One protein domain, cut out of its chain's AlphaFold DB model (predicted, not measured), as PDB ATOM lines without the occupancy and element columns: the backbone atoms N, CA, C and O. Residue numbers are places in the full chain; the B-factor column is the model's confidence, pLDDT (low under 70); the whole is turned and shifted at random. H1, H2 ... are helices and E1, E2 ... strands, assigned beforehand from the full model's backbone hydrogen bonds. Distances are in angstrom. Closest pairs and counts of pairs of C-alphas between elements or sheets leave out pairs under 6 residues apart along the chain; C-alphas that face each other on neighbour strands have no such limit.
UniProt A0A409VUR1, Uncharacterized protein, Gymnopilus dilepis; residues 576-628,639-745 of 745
ATOM      1  N   PHE A 576     152.041 126.113 179.944       96.62
ATOM      2  CA  PHE A 576     152.319 126.545 181.307       96.62
ATOM      3  C   PHE A 576     152.894 127.956 181.319       96.62
ATOM      4  O   PHE A 576     153.898 128.231 180.659       96.62
ATOM      5  N   PHE A 577     152.287 128.831 182.115       95.25
ATOM      6  CA  PHE A 577     152.811 130.162 182.384       95.25
ATOM      7  C   PHE A 577     152.858 130.410 183.888       95.25
ATOM      8  O   PHE A 577     151.844 130.283 184.573       95.25
ATOM      9  N   SER A 578     154.036 130.776 184.386       94.38
ATOM     10  CA  SER A 578     154.254 131.171 185.773       94.38
ATOM     11  C   SER A 578     154.880 132.555 185.827       94.38
ATOM     12  O   SER A 578     155.916 132.792 185.205       94.38
ATOM     13  N   MET A 579     154.304 133.443 186.632       90.81
ATOM     14  CA  MET A 579     154.815 134.794 186.842       90.81
ATOM     15  C   MET A 579     154.952 135.096 188.334       90.81
ATOM     16  O   MET A 579     153.964 135.103 189.065       90.81
ATOM     17  N   ASN A 580     156.176 135.394 188.765       88.81
ATOM     18  CA  ASN A 580     156.509 135.849 190.111       88.81
ATOM     19  C   ASN A 580     157.243 137.197 190.034       88.81
ATOM     20  O   ASN A 580     158.474 137.253 190.075       88.81
ATOM     21  N   ALA A 581     156.474 138.262 189.819       81.75
ATOM     22  CA  ALA A 581     156.982 139.576 189.446       81.75
ATOM     23  C   ALA A 581     156.119 140.706 190.036       81.75
ATOM     24  O   ALA A 581     154.928 140.492 190.303       81.75
ATOM     25  N   PRO A 582     156.682 141.913 190.239       77.50
ATOM     26  CA  PRO A 582     155.884 143.107 190.421       77.50
ATOM     27  C   PRO A 582     155.079 143.357 189.142       77.50
ATOM     28  O   PRO A 582     155.591 143.229 188.032       77.50
ATOM     29  N   VAL A 583     153.804 143.683 189.310       75.00
ATOM     30  CA  VAL A 583     152.902 144.062 188.224       75.00
ATOM     31  C   VAL A 583     152.466 145.499 188.483       75.00
ATOM     32  O   VAL A 583     151.936 145.797 189.555       75.00
ATOM     33  N   ASP A 584     152.698 146.379 187.513       74.62
ATOM     34  CA  ASP A 584     152.405 147.812 187.647       74.62
ATOM     35  C   ASP A 584     151.005 148.175 187.126       74.62
ATOM     36  O   ASP A 584     150.407 149.160 187.555       74.62
ATOM     37  N   SER A 585     150.445 147.360 186.224       83.38
ATOM     38  CA  SER A 585     149.130 147.581 185.616       83.38
ATOM     39  C   SER A 585     148.351 146.273 185.474       83.38
ATOM     40  O   SER A 585     148.817 145.316 184.850       83.38
ATOM     41  N   ILE A 586     147.132 146.250 186.027       84.75
ATOM     42  CA  ILE A 586     146.190 145.127 185.882       84.75
ATOM     43  C   ILE A 586     145.824 144.942 184.406       84.75
ATOM     44  O   ILE A 586     145.854 143.819 183.908       84.75
ATOM     45  N   ASP A 587     145.537 146.032 183.692       85.56
ATOM     46  CA  ASP A 587     145.106 145.979 182.292       85.56
ATOM     47  C   ASP A 587     146.183 145.384 181.381       85.56
ATOM     48  O   ASP A 587     145.880 144.565 180.511       85.56
ATOM     49  N   GLN A 588     147.454 145.720 181.617       84.75
ATOM     50  CA  GLN A 588     148.569 145.134 180.869       84.75
ATOM     51  C   GLN A 588     148.711 143.630 181.131       84.75
ATOM     52  O   GLN A 588     148.950 142.871 180.195       84.75
ATOM     53  N   LEU A 589     148.531 143.176 182.377       87.62
ATOM     54  CA  LEU A 589     148.580 141.748 182.696       87.62
ATOM     55  C   LEU A 589     147.417 140.996 182.041       87.62
ATOM     56  O   LEU A 589     147.613 139.923 181.476       87.62
ATOM     57  N   LEU A 590     146.208 141.555 182.088       89.69
ATOM     58  CA  LEU A 590     145.049 140.947 181.438       89.69
ATOM     59  C   LEU A 590     145.225 140.885 179.918       89.69
ATOM     60  O   LEU A 590     144.912 139.853 179.330       89.69
ATOM     61  N   THR A 591     145.768 141.942 179.311       89.12
ATOM     62  CA  THR A 591     146.117 141.973 177.882       89.12
ATOM     63  C   THR A 591     147.147 140.889 177.559       89.12
ATOM     64  O   THR A 591     146.990 140.146 176.598       89.12
ATOM     65  N   LEU A 592     148.167 140.715 178.402       89.12
ATOM     66  CA  LEU A 592     149.167 139.660 178.235       89.12
ATOM     67  C   LEU A 592     148.555 138.247 178.291       89.12
ATOM     68  O   LEU A 592     148.905 137.376 177.493       89.12
ATOM     69  N   LEU A 593     147.617 138.010 179.211       91.25
ATOM     70  CA  LEU A 593     146.913 136.728 179.328       91.25
ATOM     71  C   LEU A 593     145.948 136.475 178.154       91.25
ATOM     72  O   LEU A 593     145.748 135.328 177.760       91.25
ATOM     73  N   GLU A 594     145.387 137.520 177.542       90.31
ATOM     74  CA  GLU A 594     144.592 137.395 176.310       90.31
ATOM     75  C   GLU A 594     145.426 136.914 175.117       90.31
ATOM     76  O   GLU A 594     144.927 136.163 174.279       90.31
ATOM     77  N   LEU A 595     146.712 137.271 175.072       88.38
ATOM     78  CA  LEU A 595     147.642 136.842 174.022       88.38
ATOM     79  C   LEU A 595     148.043 135.359 174.122       88.38
ATOM     80  O   LEU A 595     148.744 134.852 173.246       88.38
ATOM     81  N   THR A 596     147.613 134.644 175.167       91.12
ATOM     82  CA  THR A 596     148.062 133.273 175.472       91.12
ATOM     83  C   THR A 596     146.900 132.275 175.659       91.12
ATOM     84  O   THR A 596     146.789 131.596 176.684       91.12
ATOM     85  N   PRO A 597     146.024 132.095 174.648       91.12
ATOM     86  CA  PRO A 597     144.815 131.269 174.770       91.12
ATOM     87  C   PRO A 597     145.081 129.757 174.920       91.12
ATOM     88  O   PRO A 597     144.178 128.995 175.280       91.12
ATOM     89  N   SER A 598     146.297 129.292 174.625       93.44
ATOM     90  CA  SER A 598     146.704 127.883 174.720       93.44
ATOM     91  C   SER A 598     147.015 127.419 176.147       93.44
ATOM     92  O   SER A 598     147.130 126.213 176.368       93.44
ATOM     93  N   ILE A 599     147.137 128.343 177.111       95.69
ATOM     94  CA  ILE A 599     147.545 128.018 178.481       95.69
ATOM     95  C   ILE A 599     146.546 127.054 179.125       95.69
ATOM     96  O   ILE A 599     145.335 127.277 179.133       95.69
ATOM     97  N   THR A 600     147.092 125.998 179.722       97.19
ATOM     98  CA  THR A 600     146.359 124.990 180.497       97.19
ATOM     99  C   THR A 600     146.640 125.089 181.993       97.19
ATOM    100  O   THR A 600     145.793 124.697 182.800       97.19
ATOM    101  N   ARG A 601     147.796 125.639 182.382       97.88
ATOM    102  CA  ARG A 601     148.175 125.884 183.773       97.88
ATOM    103  C   ARG A 601     148.776 127.277 183.927       97.88
ATOM    104  O   ARG A 601     149.749 127.608 183.251       97.88
ATOM    105  N   LEU A 602     148.187 128.065 184.818       97.56
ATOM    106  CA  LEU A 602     148.586 129.436 185.115       97.56
ATOM    107  C   LEU A 602     148.969 129.555 186.590       97.56
ATOM    108  O   LEU A 602     148.175 129.187 187.453       97.56
ATOM    109  N   GLU A 603     150.149 130.099 186.870       96.50
ATOM    110  CA  GLU A 603     150.609 130.395 188.228       96.50
ATOM    111  C   GLU A 603     150.963 131.872 188.359       96.50
ATOM    112  O   GLU A 603     151.784 132.407 187.610       96.50
ATOM    113  N   LEU A 604     150.336 132.543 189.319       93.31
ATOM    114  CA  LEU A 604     150.528 133.965 189.560       93.31
ATOM    115  C   LEU A 604     150.959 134.189 191.006       93.31
ATOM    116  O   LEU A 604     150.229 133.862 191.938       93.31
ATOM    117  N   GLN A 605     152.126 134.801 191.182       89.69
ATOM    118  CA  GLN A 605     152.635 135.294 192.457       89.69
ATOM    119  C   GLN A 605     153.000 136.779 192.315       89.69
ATOM    120  O   GLN A 605     154.161 137.127 192.107       89.69
ATOM    121  N   PRO A 606     152.008 137.681 192.374       82.94
ATOM    122  CA  PRO A 606     152.255 139.114 192.276       82.94
ATOM    123  C   PRO A 606     153.053 139.600 193.491       82.94
ATOM    124  O   PRO A 606     152.717 139.253 194.624       82.94
ATOM    125  N   MET A 607     154.078 140.428 193.264       72.94
ATOM    126  CA  MET A 607     154.906 141.011 194.335       72.94
ATOM    127  C   MET A 607     154.460 142.426 194.786       72.94
ATOM    128  O   MET A 607     155.048 142.966 195.720       72.94
ATOM    129  N   THR A 608     153.458 143.057 194.148       68.19
ATOM    130  CA  THR A 608     153.126 144.500 194.305       68.19
ATOM    131  C   THR A 608     151.691 144.831 194.745       68.19
ATOM    132  O   THR A 608     150.821 143.973 194.853       68.19
ATOM    133  N   HIS A 609     151.461 146.136 194.971       60.44
ATOM    134  CA  HIS A 609     150.277 146.852 195.477       60.44
ATOM    135  C   HIS A 609     148.958 146.731 194.680       60.44
ATOM    136  O   HIS A 609     148.054 147.544 194.897       60.44
ATOM    137  N   LEU A 610     148.804 145.769 193.768       67.19
ATOM    138  CA  LEU A 610     147.586 145.628 192.960       67.19
ATOM    139  C   LEU A 610     146.467 144.933 193.740       67.19
ATOM    140  O   LEU A 610     146.125 143.780 193.503       67.19
ATOM    141  N   ARG A 611     145.875 145.677 194.675       71.19
ATOM    142  CA  ARG A 611     144.883 145.173 195.641       71.19
ATOM    143  C   ARG A 611     143.664 144.526 194.981       71.19
ATOM    144  O   ARG A 611     143.136 143.561 195.512       71.19
ATOM    145  N   CYS A 612     143.242 145.037 193.827       76.25
ATOM    146  CA  CYS A 612     142.056 144.556 193.116       76.25
ATOM    147  C   CYS A 612     142.361 143.425 192.118       76.25
ATOM    148  O   CYS A 612     141.445 142.943 191.459       76.25
ATOM    149  N   LEU A 613     143.629 143.024 191.947       81.81
ATOM    150  CA  LEU A 613     144.015 142.062 190.912       81.81
ATOM    151  C   LEU A 613     143.290 140.707 191.012       81.81
ATOM    152  O   LEU A 613     142.794 140.266 189.971       81.81
ATOM    153  N   PRO A 614     143.194 140.048 192.188       86.62
ATOM    154  CA  PRO A 614     142.483 138.776 192.275       86.62
ATOM    155  C   PRO A 614     141.021 138.940 191.855       86.62
ATOM    156  O   PRO A 614     140.539 138.179 191.025       86.62
ATOM    157  N   ASP A 615     140.348 139.979 192.349       87.75
ATOM    158  CA  ASP A 615     138.931 140.235 192.090       87.75
ATOM    159  C   ASP A 615     138.654 140.473 190.604       87.75
ATOM    160  O   ASP A 615     137.775 139.834 190.027       87.75
ATOM    161  N   VAL A 616     139.436 141.344 189.957       90.31
ATOM    162  CA  VAL A 616     139.272 141.657 188.529       90.31
ATOM    163  C   VAL A 616     139.575 140.429 187.665       90.31
ATOM    164  O   VAL A 616     138.836 140.133 186.722       90.31
ATOM    165  N   LEU A 617     140.632 139.678 187.990       92.25
ATOM    166  CA  LEU A 617     140.981 138.448 187.279       92.25
ATOM    167  C   LEU A 617     139.888 137.383 187.436       92.25
ATOM    168  O   LEU A 617     139.461 136.788 186.446       92.25
ATOM    169  N   PHE A 618     139.421 137.148 188.661       93.69
ATOM    170  CA  PHE A 618     138.405 136.144 188.972       93.69
ATOM    171  C   PHE A 618     137.054 136.508 188.366       93.69
ATOM    172  O   PHE A 618     136.402 135.645 187.781       93.69
ATOM    173  N   GLN A 619     136.673 137.787 188.395       92.69
ATOM    174  CA  GLN A 619     135.482 138.277 187.708       92.69
ATOM    175  C   GLN A 619     135.579 138.040 186.198       92.69
ATOM    176  O   GLN A 619     134.637 137.524 185.594       92.69
ATOM    177  N   LYS A 620     136.722 138.357 185.577       92.50
ATOM    178  CA  LYS A 620     136.924 138.115 184.143       92.50
ATOM    179  C   LYS A 620     136.857 136.627 183.811       92.50
ATOM    180  O   LYS A 620     136.191 136.257 182.846       92.50
ATOM    181  N   LEU A 621     137.478 135.766 184.620       93.88
ATOM    182  CA  LEU A 621     137.390 134.311 184.475       93.88
ATOM    183  C   LEU A 621     135.948 133.812 184.619       93.88
ATOM    184  O   LEU A 621     135.534 132.977 183.817       93.88
ATOM    185  N   ALA A 622     135.183 134.340 185.573       92.12
ATOM    186  CA  ALA A 622     133.795 133.959 185.808       92.12
ATOM    187  C   ALA A 622     132.884 134.313 184.625       92.12
ATOM    188  O   ALA A 622     132.167 133.454 184.113       92.12
ATOM    189  N   VAL A 623     132.959 135.557 184.136       90.62
ATOM    190  CA  VAL A 623     132.144 136.041 183.003       90.62
ATOM    191  C   VAL A 623     132.483 135.306 181.703       90.62
ATOM    192  O   VAL A 623     131.629 135.130 180.841       90.62
ATOM    193  N   THR A 624     133.723 134.839 181.560       90.50
ATOM    194  CA  THR A 624     134.200 134.131 180.361       90.50
ATOM    195  C   THR A 624     134.221 132.610 180.520       90.50
ATOM    196  O   THR A 624     134.792 131.916 179.677       90.50
ATOM    197  N   ALA A 625     133.614 132.064 181.581       88.75
ATOM    198  CA  ALA A 625     133.603 130.624 181.840       88.75
ATOM    199  C   ALA A 625     132.904 129.825 180.724       88.75
ATOM    200  O   ALA A 625     133.281 128.680 180.463       88.75
ATOM    201  N   ILE A 626     131.918 130.430 180.052       86.75
ATOM    202  CA  ILE A 626     131.260 129.900 178.854       86.75
ATOM    203  C   ILE A 626     131.346 130.981 177.762       86.75
ATOM    204  O   ILE A 626     130.872 132.093 177.984       86.75
ATOM    205  N   PRO A 627     131.933 130.701 176.585       74.38
ATOM    206  CA  PRO A 627     132.000 131.663 175.491       74.38
ATOM    207  C   PRO A 627     130.596 132.057 175.020       74.38
ATOM    208  O   PRO A 627     129.828 131.215 174.544       74.38
ATOM    209  N   HIS A 628     130.261 133.342 175.131       68.12
ATOM    210  CA  HIS A 628     129.027 133.896 174.582       68.12
ATOM    211  C   HIS A 628     129.241 134.284 173.115       68.12
ATOM    212  O   HIS A 628     130.137 135.064 172.792       68.12
ATOM    213  N   PHE A 639     138.655 134.304 176.985       91.06
ATOM    214  CA  PHE A 639     139.808 134.543 177.853       91.06
ATOM    215  C   PHE A 639     140.292 133.204 178.420       91.06
ATOM    216  O   PHE A 639     139.508 132.507 179.057       91.06
ATOM    217  N   LEU A 640     141.548 132.811 178.182       93.62
ATOM    218  CA  LEU A 640     142.135 131.552 178.681       93.62
ATOM    219  C   LEU A 640     141.196 130.321 178.524       93.62
ATOM    220  O   LEU A 640     140.825 129.684 179.518       93.62
ATOM    221  N   PRO A 641     140.757 129.986 177.295       92.88
ATOM    222  CA  PRO A 641     139.725 128.973 177.043       92.88
ATOM    223  C   PRO A 641     140.137 127.558 177.453       92.88
ATOM    224  O   PRO A 641     139.277 126.740 177.762       92.88
ATOM    225  N   ASN A 642     141.440 127.266 177.453       94.31
ATOM    226  CA  ASN A 642     141.987 125.935 177.713       94.31
ATOM    227  C   ASN A 642     142.480 125.744 179.155       94.31
ATOM    228  O   ASN A 642     143.024 124.686 179.475       94.31
ATOM    229  N   LEU A 643     142.300 126.746 180.020       96.88
ATOM    230  CA  LEU A 643     142.826 126.738 181.379       96.88
ATOM    231  C   LEU A 643     142.166 125.635 182.217       96.88
ATOM    232  O   LEU A 643     140.943 125.576 182.334       96.88
ATOM    233  N   ARG A 644     143.001 124.775 182.806       97.06
ATOM    234  CA  ARG A 644     142.623 123.629 183.648       97.06
ATOM    235  C   ARG A 644     143.040 123.799 185.103       97.06
ATOM    236  O   ARG A 644     142.322 123.342 185.986       97.06
ATOM    237  N   HIS A 645     144.170 124.464 185.338       98.25
ATOM    238  CA  HIS A 645     144.747 124.653 186.667       98.25
ATOM    239  C   HIS A 645     145.147 126.116 186.856       98.25
ATOM    240  O   HIS A 645     145.896 126.661 186.042       98.25
ATOM    241  N   LEU A 646     144.663 126.741 187.924       97.94
ATOM    242  CA  LEU A 646     145.037 128.093 188.320       97.94
ATOM    243  C   LEU A 646     145.611 128.069 189.733       97.94
ATOM    244  O   LEU A 646     144.938 127.646 190.667       97.94
ATOM    245  N   THR A 647     146.828 128.574 189.888       97.38
ATOM    246  CA  THR A 647     147.437 128.839 191.188       97.38
ATOM    247  C   THR A 647     147.598 130.340 191.366       97.38
ATOM    248  O   THR A 647     148.194 131.014 190.525       97.38
ATOM    249  N   TYR A 648     147.083 130.871 192.470       94.69
ATOM    250  CA  TYR A 648     147.188 132.282 192.813       94.69
ATOM    251  C   TYR A 648     147.779 132.448 194.210       94.69
ATOM    252  O   TYR A 648     147.229 131.961 195.195       94.69
ATOM    253  N   ASN A 649     148.894 133.161 194.310       91.75
ATOM    254  CA  ASN A 649     149.495 133.521 195.583       91.75
ATOM    255  C   ASN A 649     149.091 134.955 195.964       91.75
ATOM    256  O   ASN A 649     149.514 135.941 195.362       91.75
ATOM    257  N   ALA A 650     148.260 135.048 196.995       89.19
ATOM    258  CA  ALA A 650     147.700 136.267 197.552       89.19
ATOM    259  C   ALA A 650     148.553 136.872 198.687       89.19
ATOM    260  O   ALA A 650     148.057 137.707 199.439       89.19
ATOM    261  N   GLU A 651     149.831 136.494 198.827       85.25
ATOM    262  CA  GLU A 651     150.731 137.037 199.861       85.25
ATOM    263  C   GLU A 651     150.794 138.571 199.855       85.25
ATOM    264  O   GLU A 651     150.834 139.186 200.917       85.25
ATOM    265  N   HIS A 652     150.752 139.196 198.677       81.69
ATOM    266  CA  HIS A 652     150.778 140.655 198.514       81.69
ATOM    267  C   HIS A 652     149.557 141.377 199.110       81.69
ATOM    268  O   HIS A 652     149.628 142.582 199.343       81.69
ATOM    269  N   LEU A 653     148.445 140.674 199.362       80.75
ATOM    270  CA  LEU A 653     147.273 141.240 200.041       80.75
ATOM    271  C   LEU A 653     147.471 141.328 201.560       80.75
ATOM    272  O   LEU A 653     146.690 141.980 202.248       80.75
ATOM    273  N   TYR A 654     148.494 140.667 202.107       77.25
ATOM    274  CA  TYR A 654     148.816 140.756 203.524       77.25
ATOM    275  C   TYR A 654     149.602 142.038 203.815       77.25
ATOM    276  O   TYR A 654     150.799 142.128 203.535       77.25
ATOM    277  N   VAL A 655     148.944 143.026 204.429       70.31
ATOM    278  CA  VAL A 655     149.588 144.262 204.897       70.31
ATOM    279  C   VAL A 655     149.367 144.412 206.410       70.31
ATOM    280  O   VAL A 655     148.264 144.777 206.814       70.31
ATOM    281  N   PRO A 656     150.403 144.224 207.259       62.47
ATOM    282  CA  PRO A 656     150.273 144.180 208.728       62.47
ATOM    283  C   PRO A 656     149.705 145.439 209.408       62.47
ATOM    284  O   PRO A 656     149.489 145.443 210.620       62.47
ATOM    285  N   TRP A 657     149.545 146.531 208.660       63.22
ATOM    286  CA  TRP A 657     149.231 147.868 209.172       63.22
ATOM    287  C   TRP A 657     147.924 148.442 208.606       63.22
ATOM    288  O   TRP A 657     147.575 149.571 208.936       63.22
ATOM    289  N   ASN A 658     147.214 147.720 207.727       59.22
ATOM    290  CA  ASN A 658     146.026 148.239 207.045       59.22
ATOM    291  C   ASN A 658     144.818 147.308 207.226       59.22
ATOM    292  O   ASN A 658     144.806 146.203 206.701       59.22
ATOM    293  N   GLN A 659     143.794 147.800 207.925       55.47
ATOM    294  CA  GLN A 659     142.631 147.025 208.381       55.47
ATOM    295  C   GLN A 659     141.546 146.763 207.316       55.47
ATOM    296  O   GLN A 659     140.506 146.197 207.635       55.47
ATOM    297  N   HIS A 660     141.747 147.201 206.068       55.28
ATOM    298  CA  HIS A 660     140.721 147.163 205.010       55.28
ATOM    299  C   HIS A 660     141.048 146.187 203.869       55.28
ATOM    300  O   HIS A 660     140.518 146.336 202.769       55.28
ATOM    301  N   GLN A 661     141.960 145.234 204.076       64.25
ATOM    302  CA  GLN A 661     142.379 144.300 203.027       64.25
ATOM    303  C   GLN A 661     141.873 142.898 203.339       64.25
ATOM    304  O   GLN A 661     142.285 142.280 204.315       64.25
ATOM    305  N   PHE A 662     140.970 142.406 202.499       71.06
ATOM    306  CA  PHE A 662     140.419 141.063 202.589       71.06
ATOM    307  C   PHE A 662     140.413 140.422 201.204       71.06
ATOM    308  O   PHE A 662     140.272 141.101 200.188       71.06
ATOM    309  N   ILE A 663     140.586 139.102 201.169       81.94
ATOM    310  CA  ILE A 663     140.327 138.321 199.962       81.94
ATOM    311  C   ILE A 663     138.813 138.314 199.765       81.94
ATOM    312  O   ILE A 663     138.073 137.951 200.680       81.94
ATOM    313  N   ASN A 664     138.339 138.688 198.579       87.56
ATOM    314  CA  ASN A 664     136.933 138.557 198.233       87.56
ATOM    315  C   ASN A 664     136.586 137.078 198.005       87.56
ATOM    316  O   ASN A 664     136.590 136.570 196.881       87.56
ATOM    317  N   TRP A 665     136.282 136.367 199.091       89.19
ATOM    318  CA  TRP A 665     135.942 134.945 199.058       89.19
ATOM    319  C   TRP A 665     134.735 134.643 198.157       89.19
ATOM    320  O   TRP A 665     134.658 133.561 197.576       89.19
ATOM    321  N   GLY A 666     133.821 135.606 197.984       90.19
ATOM    322  CA  GLY A 666     132.667 135.498 197.089       90.19
ATOM    323  C   GLY A 666     133.021 135.498 195.597       90.19
ATOM    324  O   GLY A 666     132.253 134.967 194.797       90.19
ATOM    325  N   ALA A 667     134.186 136.029 195.213       91.12
ATOM    326  CA  ALA A 667     134.648 136.029 193.824       91.12
ATOM    327  C   ALA A 667     135.199 134.666 193.369       91.12
ATOM    328  O   ALA A 667     135.294 134.426 192.169       91.12
ATOM    329  N   ILE A 668     135.527 133.761 194.300       93.56
ATOM    330  CA  ILE A 668     136.165 132.466 194.012       93.56
ATOM    331  C   ILE A 668     135.194 131.451 193.380       93.56
ATOM    332  O   ILE A 668     135.538 130.903 192.331       93.56
ATOM    333  N   PRO A 669     133.988 131.174 193.932       93.44
ATOM    334  CA  PRO A 669     133.093 130.174 193.346       93.44
ATOM    335  C   PRO A 669     132.722 130.445 191.880       93.44
ATOM    336  O   PRO A 669     132.781 129.507 191.080       93.44
ATOM    337  N   PRO A 670     132.412 131.697 191.479       93.94
ATOM    338  CA  PRO A 670     132.105 132.018 190.089       93.94
ATOM    339  C   PRO A 670     133.234 131.735 189.090       93.94
ATOM    340  O   PRO A 670     132.936 131.592 187.908       93.94
ATOM    341  N   VAL A 671     134.501 131.613 189.513       94.31
ATOM    342  CA  VAL A 671     135.642 131.329 188.614       94.31
ATOM    343  C   VAL A 671     135.448 130.022 187.840       94.31
ATOM    344  O   VAL A 671     135.847 129.914 186.678       94.31
ATOM    345  N   PHE A 672     134.788 129.039 188.455       92.88
ATOM    346  CA  PHE A 672     134.433 127.773 187.818       92.88
ATOM    347  C   PHE A 672     133.187 127.884 186.911       92.88
ATOM    348  O   PHE A 672     132.841 126.924 186.227       92.88
ATOM    349  N   GLY A 673     132.491 129.017 186.865       90.31
ATOM    350  CA  GLY A 673     131.193 129.144 186.201       90.31
ATOM    351  C   GLY A 673     130.070 128.391 186.926       90.31
ATOM    352  O   GLY A 673     130.251 127.848 188.017       90.31
ATOM    353  N   ALA A 674     128.880 128.360 186.322       90.94
ATOM    354  CA  ALA A 674     127.722 127.696 186.914       90.94
ATOM    355  C   ALA A 674     127.947 126.176 187.043       90.94
ATOM    356  O   ALA A 674     128.190 125.493 186.050       90.94
ATOM    357  N   LEU A 675     127.811 125.628 188.257       90.62
ATOM    358  CA  LEU A 675     127.984 124.189 188.520       90.62
ATOM    359  C   LEU A 675     126.931 123.311 187.813       90.62
ATOM    360  O   LEU A 675     127.156 122.125 187.607       90.62
ATOM    361  N   SER A 676     125.794 123.880 187.404       90.12
ATOM    362  CA  SER A 676     124.807 123.187 186.564       90.12
ATOM    363  C   SER A 676     125.315 122.904 185.145       90.12
ATOM    364  O   SER A 676     124.781 122.034 184.470       90.12
ATOM    365  N   GLU A 677     126.353 123.611 184.697       90.25
ATOM    366  CA  GLU A 677     126.891 123.558 183.333       90.25
ATOM    367  C   GLU A 677     128.186 122.730 183.242       90.25
ATOM    368  O   GLU A 677     128.947 122.858 182.285       90.25
ATOM    369  N   LEU A 678     128.487 121.874 184.226       88.38
ATOM    370  CA  LEU A 678     129.735 121.090 184.247       88.38
ATOM    371  C   LEU A 678     129.895 120.169 183.032       88.38
ATOM    372  O   LEU A 678     131.013 119.943 182.578       88.38
ATOM    373  N   THR A 679     128.786 119.670 182.489       88.19
ATOM    374  CA  THR A 679     128.764 118.816 181.294       88.19
ATOM    375  C   THR A 679     128.752 119.608 179.986       88.19
ATOM    376  O   THR A 679     128.737 119.008 178.913       88.19
ATOM    377  N   ASN A 680     128.719 120.944 180.042       89.00
ATOM    378  CA  ASN A 680     128.669 121.785 178.853       89.00
ATOM    379  C   ASN A 680     130.024 121.746 178.121       89.00
ATOM    380  O   ASN A 680     131.026 122.204 178.673       89.00
ATOM    381  N   PRO A 681     130.087 121.268 176.862       86.00
ATOM    382  CA  PRO A 681     131.348 121.135 176.130       86.00
ATOM    383  C   PRO A 681     131.997 122.480 175.779       86.00
ATOM    384  O   PRO A 681     133.164 122.511 175.396       86.00
ATOM    385  N   ARG A 682     131.259 123.595 175.881       86.94
ATOM    386  CA  ARG A 682     131.785 124.950 175.667       86.94
ATOM    387  C   ARG A 682     132.378 125.563 176.934       86.94
ATOM    388  O   ARG A 682     133.025 126.601 176.839       86.94
ATOM    389  N   ARG A 683     132.141 124.973 178.108       89.88
ATOM    390  CA  ARG A 683     132.664 125.484 179.379       89.88
ATOM    391  C   ARG A 683     134.187 125.335 179.413       89.88
ATOM    392  O   ARG A 683     134.718 124.290 179.037       89.88
ATOM    393  N   ARG A 684     134.889 126.357 179.917       92.94
ATOM    394  CA  ARG A 684     136.330 126.280 180.205       92.94
ATOM    395  C   ARG A 684     136.608 125.042 181.077       92.94
ATOM    396  O   ARG A 684     135.944 124.874 182.104       92.94
ATOM    397  N   PRO A 685     137.606 124.204 180.749       94.81
ATOM    398  CA  PRO A 685     137.875 122.954 181.453       94.81
ATOM    399  C   PRO A 685     138.622 123.164 182.786       94.81
ATOM    400  O   PRO A 685     139.469 122.349 183.143       94.81
ATOM    401  N   LEU A 686     138.337 124.247 183.518       96.19
ATOM    402  CA  LEU A 686     138.976 124.546 184.798       96.19
ATOM    403  C   LEU A 686     138.562 123.496 185.834       96.19
ATOM    404  O   LEU A 686     137.377 123.358 186.148       96.19
ATOM    405  N   GLN A 687     139.554 122.765 186.338       95.88
ATOM    406  CA  GLN A 687     139.404 121.676 187.303       95.88
ATOM    407  C   GLN A 687     139.958 122.057 188.670       95.88
ATOM    408  O   GLN A 687     139.350 121.703 189.675       95.88
ATOM    409  N   THR A 688     141.066 122.801 188.696       97.62
ATOM    410  CA  THR A 688     141.788 123.110 189.931       97.62
ATOM    411  C   THR A 688     141.988 124.609 190.111       97.62
ATOM    412  O   THR A 688     142.485 125.285 189.205       97.62
ATOM    413  N   LEU A 689     141.661 125.105 191.304       97.38
ATOM    414  CA  LEU A 689     142.027 126.431 191.793       97.38
ATOM    415  C   LEU A 689     142.740 126.302 193.142       97.38
ATOM    416  O   LEU A 689     142.153 125.842 194.120       97.38
ATOM    417  N   GLU A 690     143.997 126.730 193.201       96.94
ATOM    418  CA  GLU A 690     144.777 126.794 194.436       96.94
ATOM    419  C   GLU A 690     145.050 128.247 194.804       96.94
ATOM    420  O   GLU A 690     145.613 129.004 194.012       96.94
ATOM    421  N   ILE A 691     144.671 128.637 196.017       94.50
ATOM    422  CA  ILE A 691     144.907 129.982 196.533       94.50
ATOM    423  C   ILE A 691     145.798 129.877 197.757       94.50
ATOM    424  O   ILE A 691     145.432 129.242 198.743       94.50
ATOM    425  N   TYR A 692     146.955 130.526 197.690       92.38
ATOM    426  CA  TYR A 692     147.910 130.603 198.787       92.38
ATOM    427  C   TYR A 692     147.805 131.965 199.458       92.38
ATOM    428  O   TYR A 692     147.853 132.987 198.779       92.38
ATOM    429  N   PHE A 693     147.669 132.003 200.778       88.50
ATOM    430  CA  PHE A 693     147.542 133.250 201.531       88.50
ATOM    431  C   PHE A 693     148.143 133.110 202.929       88.50
ATOM    432  O   PHE A 693     148.381 132.004 203.409       88.50
ATOM    433  N   LYS A 694     148.439 134.236 203.578       84.94
ATOM    434  CA  LYS A 694     148.961 134.231 204.950       84.94
ATOM    435  C   LYS A 694     147.842 134.015 205.950       84.94
ATOM    436  O   LYS A 694     146.728 134.481 205.741       84.94
ATOM    437  N   ARG A 695     148.129 133.342 207.055       76.38
ATOM    438  CA  ARG A 695     147.168 133.198 208.146       76.38
ATOM    439  C   ARG A 695     146.944 134.520 208.867       76.38
ATOM    440  O   ARG A 695     145.799 134.786 209.191       76.38
ATOM    441  N   GLY A 696     147.988 135.342 209.020       66.06
ATOM    442  CA  GLY A 696     148.049 136.535 209.884       66.06
ATOM    443  C   GLY A 696     148.568 136.206 211.292       66.06
ATOM    444  O   GLY A 696     148.548 135.040 211.682       66.06
ATOM    445  N   ASP A 697     149.078 137.207 212.019       60.75
ATOM    446  CA  ASP A 697     149.580 137.049 213.401       60.75
ATOM    447  C   ASP A 697     148.430 137.152 214.424       60.75
ATOM    448  O   ASP A 697     147.479 137.902 214.204       60.75
ATOM    449  N   ASP A 698     148.537 136.443 215.557       54.28
ATOM    450  CA  ASP A 698     147.489 136.349 216.600       54.28
ATOM    451  C   ASP A 698     147.011 137.720 217.138       54.28
ATOM    452  O   ASP A 698     145.864 137.846 217.565       54.28
ATOM    453  N   ASP A 699     147.838 138.768 217.046       53.47
ATOM    454  CA  ASP A 699     147.495 140.136 217.471       53.47
ATOM    455  C   ASP A 699     146.957 141.037 216.336       53.47
ATOM    456  O   ASP A 699     146.509 142.159 216.593       53.47
ATOM    457  N   ARG A 700     147.021 140.612 215.062       51.84
ATOM    458  CA  ARG A 700     146.677 141.451 213.896       51.84
ATOM    459  C   ARG A 700     146.038 140.648 212.759       51.84
ATOM    460  O   ARG A 700     146.727 139.967 212.011       51.84
ATOM    461  N   GLN A 701     144.718 140.829 212.629       55.28
ATOM    462  CA  GLN A 701     143.826 140.427 211.527       55.28
ATOM    463  C   GLN A 701     144.331 139.271 210.652       55.28
ATOM    464  O   GLN A 701     145.007 139.447 209.639       55.28
ATOM    465  N   THR A 702     143.905 138.073 211.033       57.75
ATOM    466  CA  THR A 702     144.051 136.862 210.235       57.75
ATOM    467  C   THR A 702     143.100 136.856 209.040       57.75
ATOM    468  O   THR A 702     141.936 137.226 209.199       57.75
ATOM    469  N   PHE A 703     143.528 136.372 207.868       68.38
ATOM    470  CA  PHE A 703     142.588 136.036 206.793       68.38
ATOM    471  C   PHE A 703     141.726 134.854 207.262       68.38
ATOM    472  O   PHE A 703     142.176 133.705 207.275       68.38
ATOM    473  N   TYR A 704     140.492 135.136 207.679       69.75
ATOM    474  CA  TYR A 704     139.498 134.116 207.994       69.75
ATOM    475  C   TYR A 704     138.530 133.956 206.826       69.75
ATOM    476  O   TYR A 704     138.125 134.921 206.177       69.75
ATOM    477  N   VAL A 705     138.178 132.704 206.548       77.00
ATOM    478  CA  VAL A 705     137.100 132.375 205.622       77.00
ATOM    479  C   VAL A 705     135.807 132.397 206.425       77.00
ATOM    480  O   VAL A 705     135.652 131.617 207.363       77.00
ATOM    481  N   GLU A 706     134.897 133.302 206.084       78.44
ATOM    482  CA  GLU A 706     133.597 133.376 206.747       78.44
ATOM    483  C   GLU A 706     132.764 132.121 206.465       78.44
ATOM    484  O   GLU A 706     132.756 131.591 205.350       78.44
ATOM    485  N   GLU A 707     132.006 131.672 207.469       77.31
ATOM    486  CA  GLU A 707     131.178 130.463 207.392       77.31
ATOM    487  C   GLU A 707     130.189 130.500 206.215       77.31
ATOM    488  O   GLU A 707     129.966 129.488 205.549       77.31
ATOM    489  N   GLN A 708     129.681 131.689 205.873       81.44
ATOM    490  CA  GLN A 708     128.771 131.878 204.743       81.44
ATOM    491  C   GLN A 708     129.358 131.414 203.396       81.44
ATOM    492  O   GLN A 708     128.627 130.889 202.552       81.44
ATOM    493  N   HIS A 709     130.678 131.522 203.204       87.06
ATOM    494  CA  HIS A 709     131.349 131.087 201.975       87.06
ATOM    495  C   HIS A 709     131.641 129.579 201.954       87.06
ATOM    496  O   HIS A 709     131.744 128.987 200.877       87.06
ATOM    497  N   MET A 710     131.694 128.929 203.122       85.94
ATOM    498  CA  MET A 710     132.024 127.503 203.247       85.94
ATOM    499  C   MET A 710     131.003 126.604 202.554       85.94
ATOM    500  O   MET A 710     131.376 125.603 201.937       85.94
ATOM    501  N   SER A 711     129.723 126.986 202.585       86.25
ATOM    502  CA  SER A 711     128.661 126.282 201.856       86.25
ATOM    503  C   SER A 711     128.924 126.264 200.345       86.25
ATOM    504  O   SER A 711     128.799 125.227 199.693       86.25
ATOM    505  N   SER A 712     129.368 127.392 199.785       89.75
ATOM    506  CA  SER A 712     129.674 127.530 198.359       89.75
ATOM    507  C   SER A 712     130.927 126.746 197.974       89.75
ATOM    508  O   SER A 712     130.932 126.077 196.944       89.75
ATOM    509  N   PHE A 713     131.961 126.752 198.819       93.00
ATOM    510  CA  PHE A 713     133.175 125.960 198.599       93.00
ATOM    511  C   PHE A 713     132.927 124.455 198.693       93.00
ATOM    512  O   PHE A 713     133.443 123.694 197.878       93.00
ATOM    513  N   THR A 714     132.080 124.022 199.626       88.56
ATOM    514  CA  THR A 714     131.718 122.607 199.760       88.56
ATOM    515  C   THR A 714     130.991 122.113 198.512       88.56
ATOM    516  O   THR A 714     131.373 121.082 197.966       88.56
ATOM    517  N   ARG A 715     130.062 122.908 197.958       90.56
ATOM    518  CA  ARG A 715     129.378 122.586 196.693       90.56
ATOM    519  C   ARG A 715     130.329 122.410 195.503       90.56
ATOM    520  O   ARG A 715     130.039 121.600 194.631       90.56
ATOM    521  N   ILE A 716     131.436 123.155 195.448       92.88
ATOM    522  CA  ILE A 716     132.469 123.000 194.404       92.88
ATOM    523  C   ILE A 716     133.173 121.649 194.553       92.88
ATOM    524  O   ILE A 716     133.301 120.911 193.578       92.88
ATOM    525  N   LEU A 717     133.584 121.312 195.778       92.12
ATOM    526  CA  LEU A 717     134.257 120.047 196.072       92.12
ATOM    527  C   LEU A 717     133.338 118.843 195.818       92.12
ATOM    528  O   LEU A 717     133.768 117.848 195.244       92.12
ATOM    529  N   ASP A 718     132.065 118.946 196.199       91.31
ATOM    530  CA  ASP A 718     131.063 117.894 195.988       91.31
ATOM    531  C   ASP A 718     130.734 117.705 194.499       91.31
ATOM    532  O   ASP A 718     130.392 116.608 194.065       91.31
ATOM    533  N   ALA A 719     130.901 118.758 193.696       91.44
ATOM    534  CA  ALA A 719     130.811 118.700 192.242       91.44
ATOM    535  C   ALA A 719     132.050 118.068 191.565       91.44
ATOM    536  O   ALA A 719     132.111 118.012 190.336       91.44
ATOM    537  N   GLY A 720     133.034 117.595 192.339       92.06
ATOM    538  CA  GLY A 720     134.237 116.922 191.841       92.06
ATOM    539  C   GLY A 720     135.332 117.862 191.328       92.06
ATOM    540  O   GLY A 720     136.241 117.409 190.634       92.06
ATOM    541  N   LEU A 721     135.250 119.159 191.639       95.06
ATOM    542  CA  LEU A 721     136.289 120.146 191.331       95.06
ATOM    543  C   LEU A 721     137.280 120.265 192.498       95.06
ATOM    544  O   LEU A 721     136.909 120.076 193.656       95.06
ATOM    545  N   ASP A 722     138.532 120.610 192.203       94.44
ATOM    546  CA  ASP A 722     139.589 120.775 193.204       94.44
ATOM    547  C   ASP A 722     139.738 122.259 193.573       94.44
ATOM    548  O   ASP A 722     140.183 123.083 192.770       94.44
ATOM    549  N   LEU A 723     139.345 122.616 194.793       95.88
ATOM    550  CA  LEU A 723     139.563 123.941 195.365       95.88
ATOM    551  C   LEU A 723     140.426 123.786 196.612       95.88
ATOM    552  O   LEU A 723     140.020 123.109 197.554       95.88
ATOM    553  N   LYS A 724     141.583 124.449 196.633       94.44
ATOM    554  CA  LYS A 724     142.484 124.461 197.792       94.44
ATOM    555  C   LYS A 724     142.701 125.876 198.281       94.44
ATOM    556  O   LYS A 724     143.065 126.761 197.506       94.44
ATOM    557  N   LEU A 725     142.518 126.069 199.581       93.00
ATOM    558  CA  LEU A 725     142.752 127.332 200.268       93.00
ATOM    559  C   LEU A 725     143.883 127.097 201.267       93.00
ATOM    560  O   LEU A 725     143.659 126.566 202.350       93.00
ATOM    561  N   VAL A 726     145.108 127.438 200.878       91.88
ATOM    562  CA  VAL A 726     146.331 126.977 201.540       91.88
ATOM    563  C   VAL A 726     147.017 128.113 202.289       91.88
ATOM    564  O   VAL A 726     147.316 129.164 201.717       91.88
ATOM    565  N   TYR A 727     147.336 127.882 203.561       88.44
ATOM    566  CA  TYR A 727     148.177 128.801 204.324       88.44
ATOM    567  C   TYR A 727     149.640 128.712 203.883       88.44
ATOM    568  O   TYR A 727     150.205 127.624 203.788       88.44
ATOM    569  N   LEU A 728     150.285 129.854 203.656       86.69
ATOM    570  CA  LEU A 728     151.694 129.917 203.249       86.69
ATOM    571  C   LEU A 728     152.658 129.440 204.343       86.69
ATOM    572  O   LEU A 728     153.746 128.957 204.039       86.69
ATOM    573  N   GLU A 729     152.275 129.573 205.611       85.88
ATOM    574  CA  GLU A 729     153.140 129.294 206.755       85.88
ATOM    575  C   GLU A 729     153.355 127.793 206.983       85.88
ATOM    576  O   GLU A 729     154.471 127.359 207.280       85.88
ATOM    577  N   ASP A 730     152.295 126.992 206.858       85.69
ATOM    578  CA  ASP A 730     152.318 125.556 207.154       85.69
ATOM    579  C   ASP A 730     151.840 124.673 205.992       85.69
ATOM    580  O   ASP A 730     151.836 123.449 206.128       85.69
ATOM    581  N   TYR A 731     151.485 125.273 204.849       86.00
ATOM    582  CA  TYR A 731     150.920 124.599 203.676       86.00
ATOM    583  C   TYR A 731     149.658 123.785 203.984       86.00
ATOM    584  O   TYR A 731     149.322 122.848 203.257       86.00
ATOM    585  N   SER A 732     148.951 124.112 205.068       86.19
ATOM    586  CA  SER A 732     147.717 123.424 205.408       86.19
ATOM    587  C   SER A 732     146.527 123.995 204.646       86.19
ATOM    588  O   SER A 732     146.379 125.210 204.517       86.19
ATOM    589  N   ASP A 733     145.666 123.099 204.168       88.69
ATOM    590  CA  ASP A 733     144.429 123.458 203.483       88.69
ATOM    591  C   ASP A 733     143.289 123.696 204.485       88.69
ATOM    592  O   ASP A 733     142.959 122.841 205.319       88.69
ATOM    593  N   VAL A 734     142.681 124.880 204.396       87.50
ATOM    594  CA  VAL A 734     141.561 125.323 205.230       87.50
ATOM    595  C   VAL A 734     140.341 124.440 205.016       87.50
ATOM    596  O   VAL A 734     139.677 124.075 205.988       87.50
ATOM    597  N   LEU A 735     140.058 124.053 203.770       86.31
ATOM    598  CA  LEU A 735     138.852 123.296 203.443       86.31
ATOM    599  C   LEU A 735     138.932 121.862 203.977       86.31
ATOM    600  O   LEU A 735     137.971 121.383 204.580       86.31
ATOM    601  N   THR A 736     140.094 121.214 203.875       84.62
ATOM    602  CA  THR A 736     140.341 119.898 204.489       84.62
ATOM    603  C   THR A 736     140.161 119.931 206.013       84.62
ATOM    604  O   THR A 736     139.506 119.054 206.582       84.62
ATOM    605  N   LYS A 737     140.685 120.962 206.696       78.19
ATOM    606  CA  LYS A 737     140.512 121.138 208.152       78.19
ATOM    607  C   LYS A 737     139.069 121.461 208.552       78.19
ATOM    608  O   LYS A 737     138.642 121.087 209.640       78.19
ATOM    609  N   ALA A 738     138.323 122.174 207.713       75.81
ATOM    610  CA  ALA A 738     136.930 122.500 207.990       75.81
ATOM    611  C   ALA A 738     136.001 121.299 207.783       75.81
ATOM    612  O   ALA A 738     135.136 121.057 208.623       75.81
ATOM    613  N   LYS A 739     136.218 120.502 206.725       71.81
ATOM    614  CA  LYS A 739     135.454 119.270 206.477       71.81
ATOM    615  C   LYS A 739     135.559 118.286 207.638       71.81
ATOM    616  O   LYS A 739     134.536 117.751 208.044       71.81
ATOM    617  N   SER A 740     136.748 118.098 208.219       68.25
ATOM    618  CA  SER A 740     136.918 117.191 209.364       68.25
ATOM    619  C   SER A 740     136.165 117.647 210.620       68.25
ATOM    620  O   SER A 740     135.677 116.808 211.372       68.25
ATOM    621  N   ARG A 741     136.023 118.966 210.827       63.81
ATOM    622  CA  ARG A 741     135.229 119.536 211.925       63.81
ATOM    623  C   ARG A 741     133.728 119.403 211.678       63.81
ATOM    624  O   ARG A 741     133.017 118.977 212.579       63.81
ATOM    625  N   LEU A 742     133.269 119.698 210.462       60.78
ATOM    626  CA  LEU A 742     131.856 119.589 210.078       60.78
ATOM    627  C   LEU A 742     131.357 118.136 210.029       60.78
ATOM    628  O   LEU A 742     130.182 117.900 210.253       60.78
ATOM    629  N   SER A 743     132.231 117.154 209.779       56.28
ATOM    630  CA  SER A 743     131.885 115.725 209.876       56.28
ATOM    631  C   SER A 743     131.869 115.178 211.311       56.28
ATOM    632  O   SER A 743     131.516 114.019 211.511       56.28
ATOM    633  N   SER A 744     132.321 115.968 212.294       45.19
ATOM    634  CA  SER A 744     132.386 115.587 213.718       45.19
ATOM    635  C   SER A 744     131.281 116.208 214.584       45.19
ATOM    636  O   SER A 744     131.216 115.926 215.780       45.19
ATOM    637  N   THR A 745     130.433 117.035 213.973       40.53
ATOM    638  CA  THR A 745     129.208 117.641 214.522       40.53
ATOM    639  C   THR A 745     128.005 117.039 213.827       40.53
ATOM    640  O   THR A 745     127.019 116.732 214.529       40.53
TER     641      THR A 745
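AT A GLANCE: This is residues 576 to 628 and 639 to 745 of the 745 residues of an uncharacterized protein of Gymnopilus dilepis (UniProt A0A409VUR1). A wall of five parallel strands, slightly curled, has helices H1, H2, H3 and H4 spread along one side, with the opposite side bare. H3 and H4 graze the sheet while H1 and H2 stand off it; H5 lies at the E5 edge, and residues 740 to 745 stick out there. The printed part has 160 residues, under half of them in named elements, in the order E1 H1 E2 H2 E3 H3 E4 H4 E5 H5; the class is mixed, helices and strands. The sheet's order is E1 E2 E3 E4 E5. The whole is compact, with a radius of gyration of the C-alphas of 15.8 A and spans of 45 by 41 by 23 A.

IN THESE COORDINATES: The strands are E1, residues 576 to 580, from C-alpha 576 at (152.319, 126.545, 181.307); E2, 601 to 604; E3, 645 to 649; E4, 688 to 693, 16.4 A long; and E5, 722 to 727, 16.2 A. The helices are H1, residues 586 to 594; H2, 613 to 623, 15.5 A long; H3, 669 to 672; H4, 707 to 718, 17.0 A; and H5, 734 to 742, ending with C-alpha 742 at (131.856, 119.589, 210.078).

HOW THE PARTS SIT: E1 and E5 are the edge strands. Within hydrogen-bond range are N 579 and O 603 between E1 and E2, 2.9 A; N 647 and O 602 between E2 and E3, 2.8 A; N 648 and O 690 between E3 and E4, 2.8 A; and N 726 and O 691 between E4 and E5, 2.8 A. E1, H1, E2, then E3, H3, E4, and E4, H4, E5 are strand-helix-strand units, two parallel neighbour strands with a helix between, each with a right-handed crossover. H1 and H2 are not on the sheet. H3, H4 and H5 only graze it, with residues 669 to 672, 713 to 717 and 734 to 736. H2 touches H3, the closest C-alphas being those of Ala 622 and Val 671, 4.3 A apart. H4, with residues 712 to 716 alone, only just touches H3, with 3 pairs of C-alphas within 8 A; the closest are those of Pro 669 and Ser 712, 6.6 A. H1 and H2 are close but not clearly touching, 6.3 A between the C-alphas of Ile 586 and Leu 613. H4 and H5 are close but not clearly touching, 7.9 A between the C-alphas of Phe 713 and Leu 735, and about perpendicular at 83 degrees. Every O i to N i+4 pair is within hydrogen-bond range in H1 and H2, 6 of 8 in H4 and 4 of 5 in H5; H3 is too short for one.

THE WHOLE: The two C-alphas farthest apart, those of Leu 595 and Thr 745, are 48.5 A apart. Residues 629 to 638 are not printed, and C-alphas 628 and 639 are 11.3 A apart across that cut. The links E3 to H3, H3 to E4 and E4 to H4 are long. Mean pLDDT of the printed part is 84.2; under 70 are residues 608 to 610, 628, 656 to 661, 696 to 704 and 740 to 745.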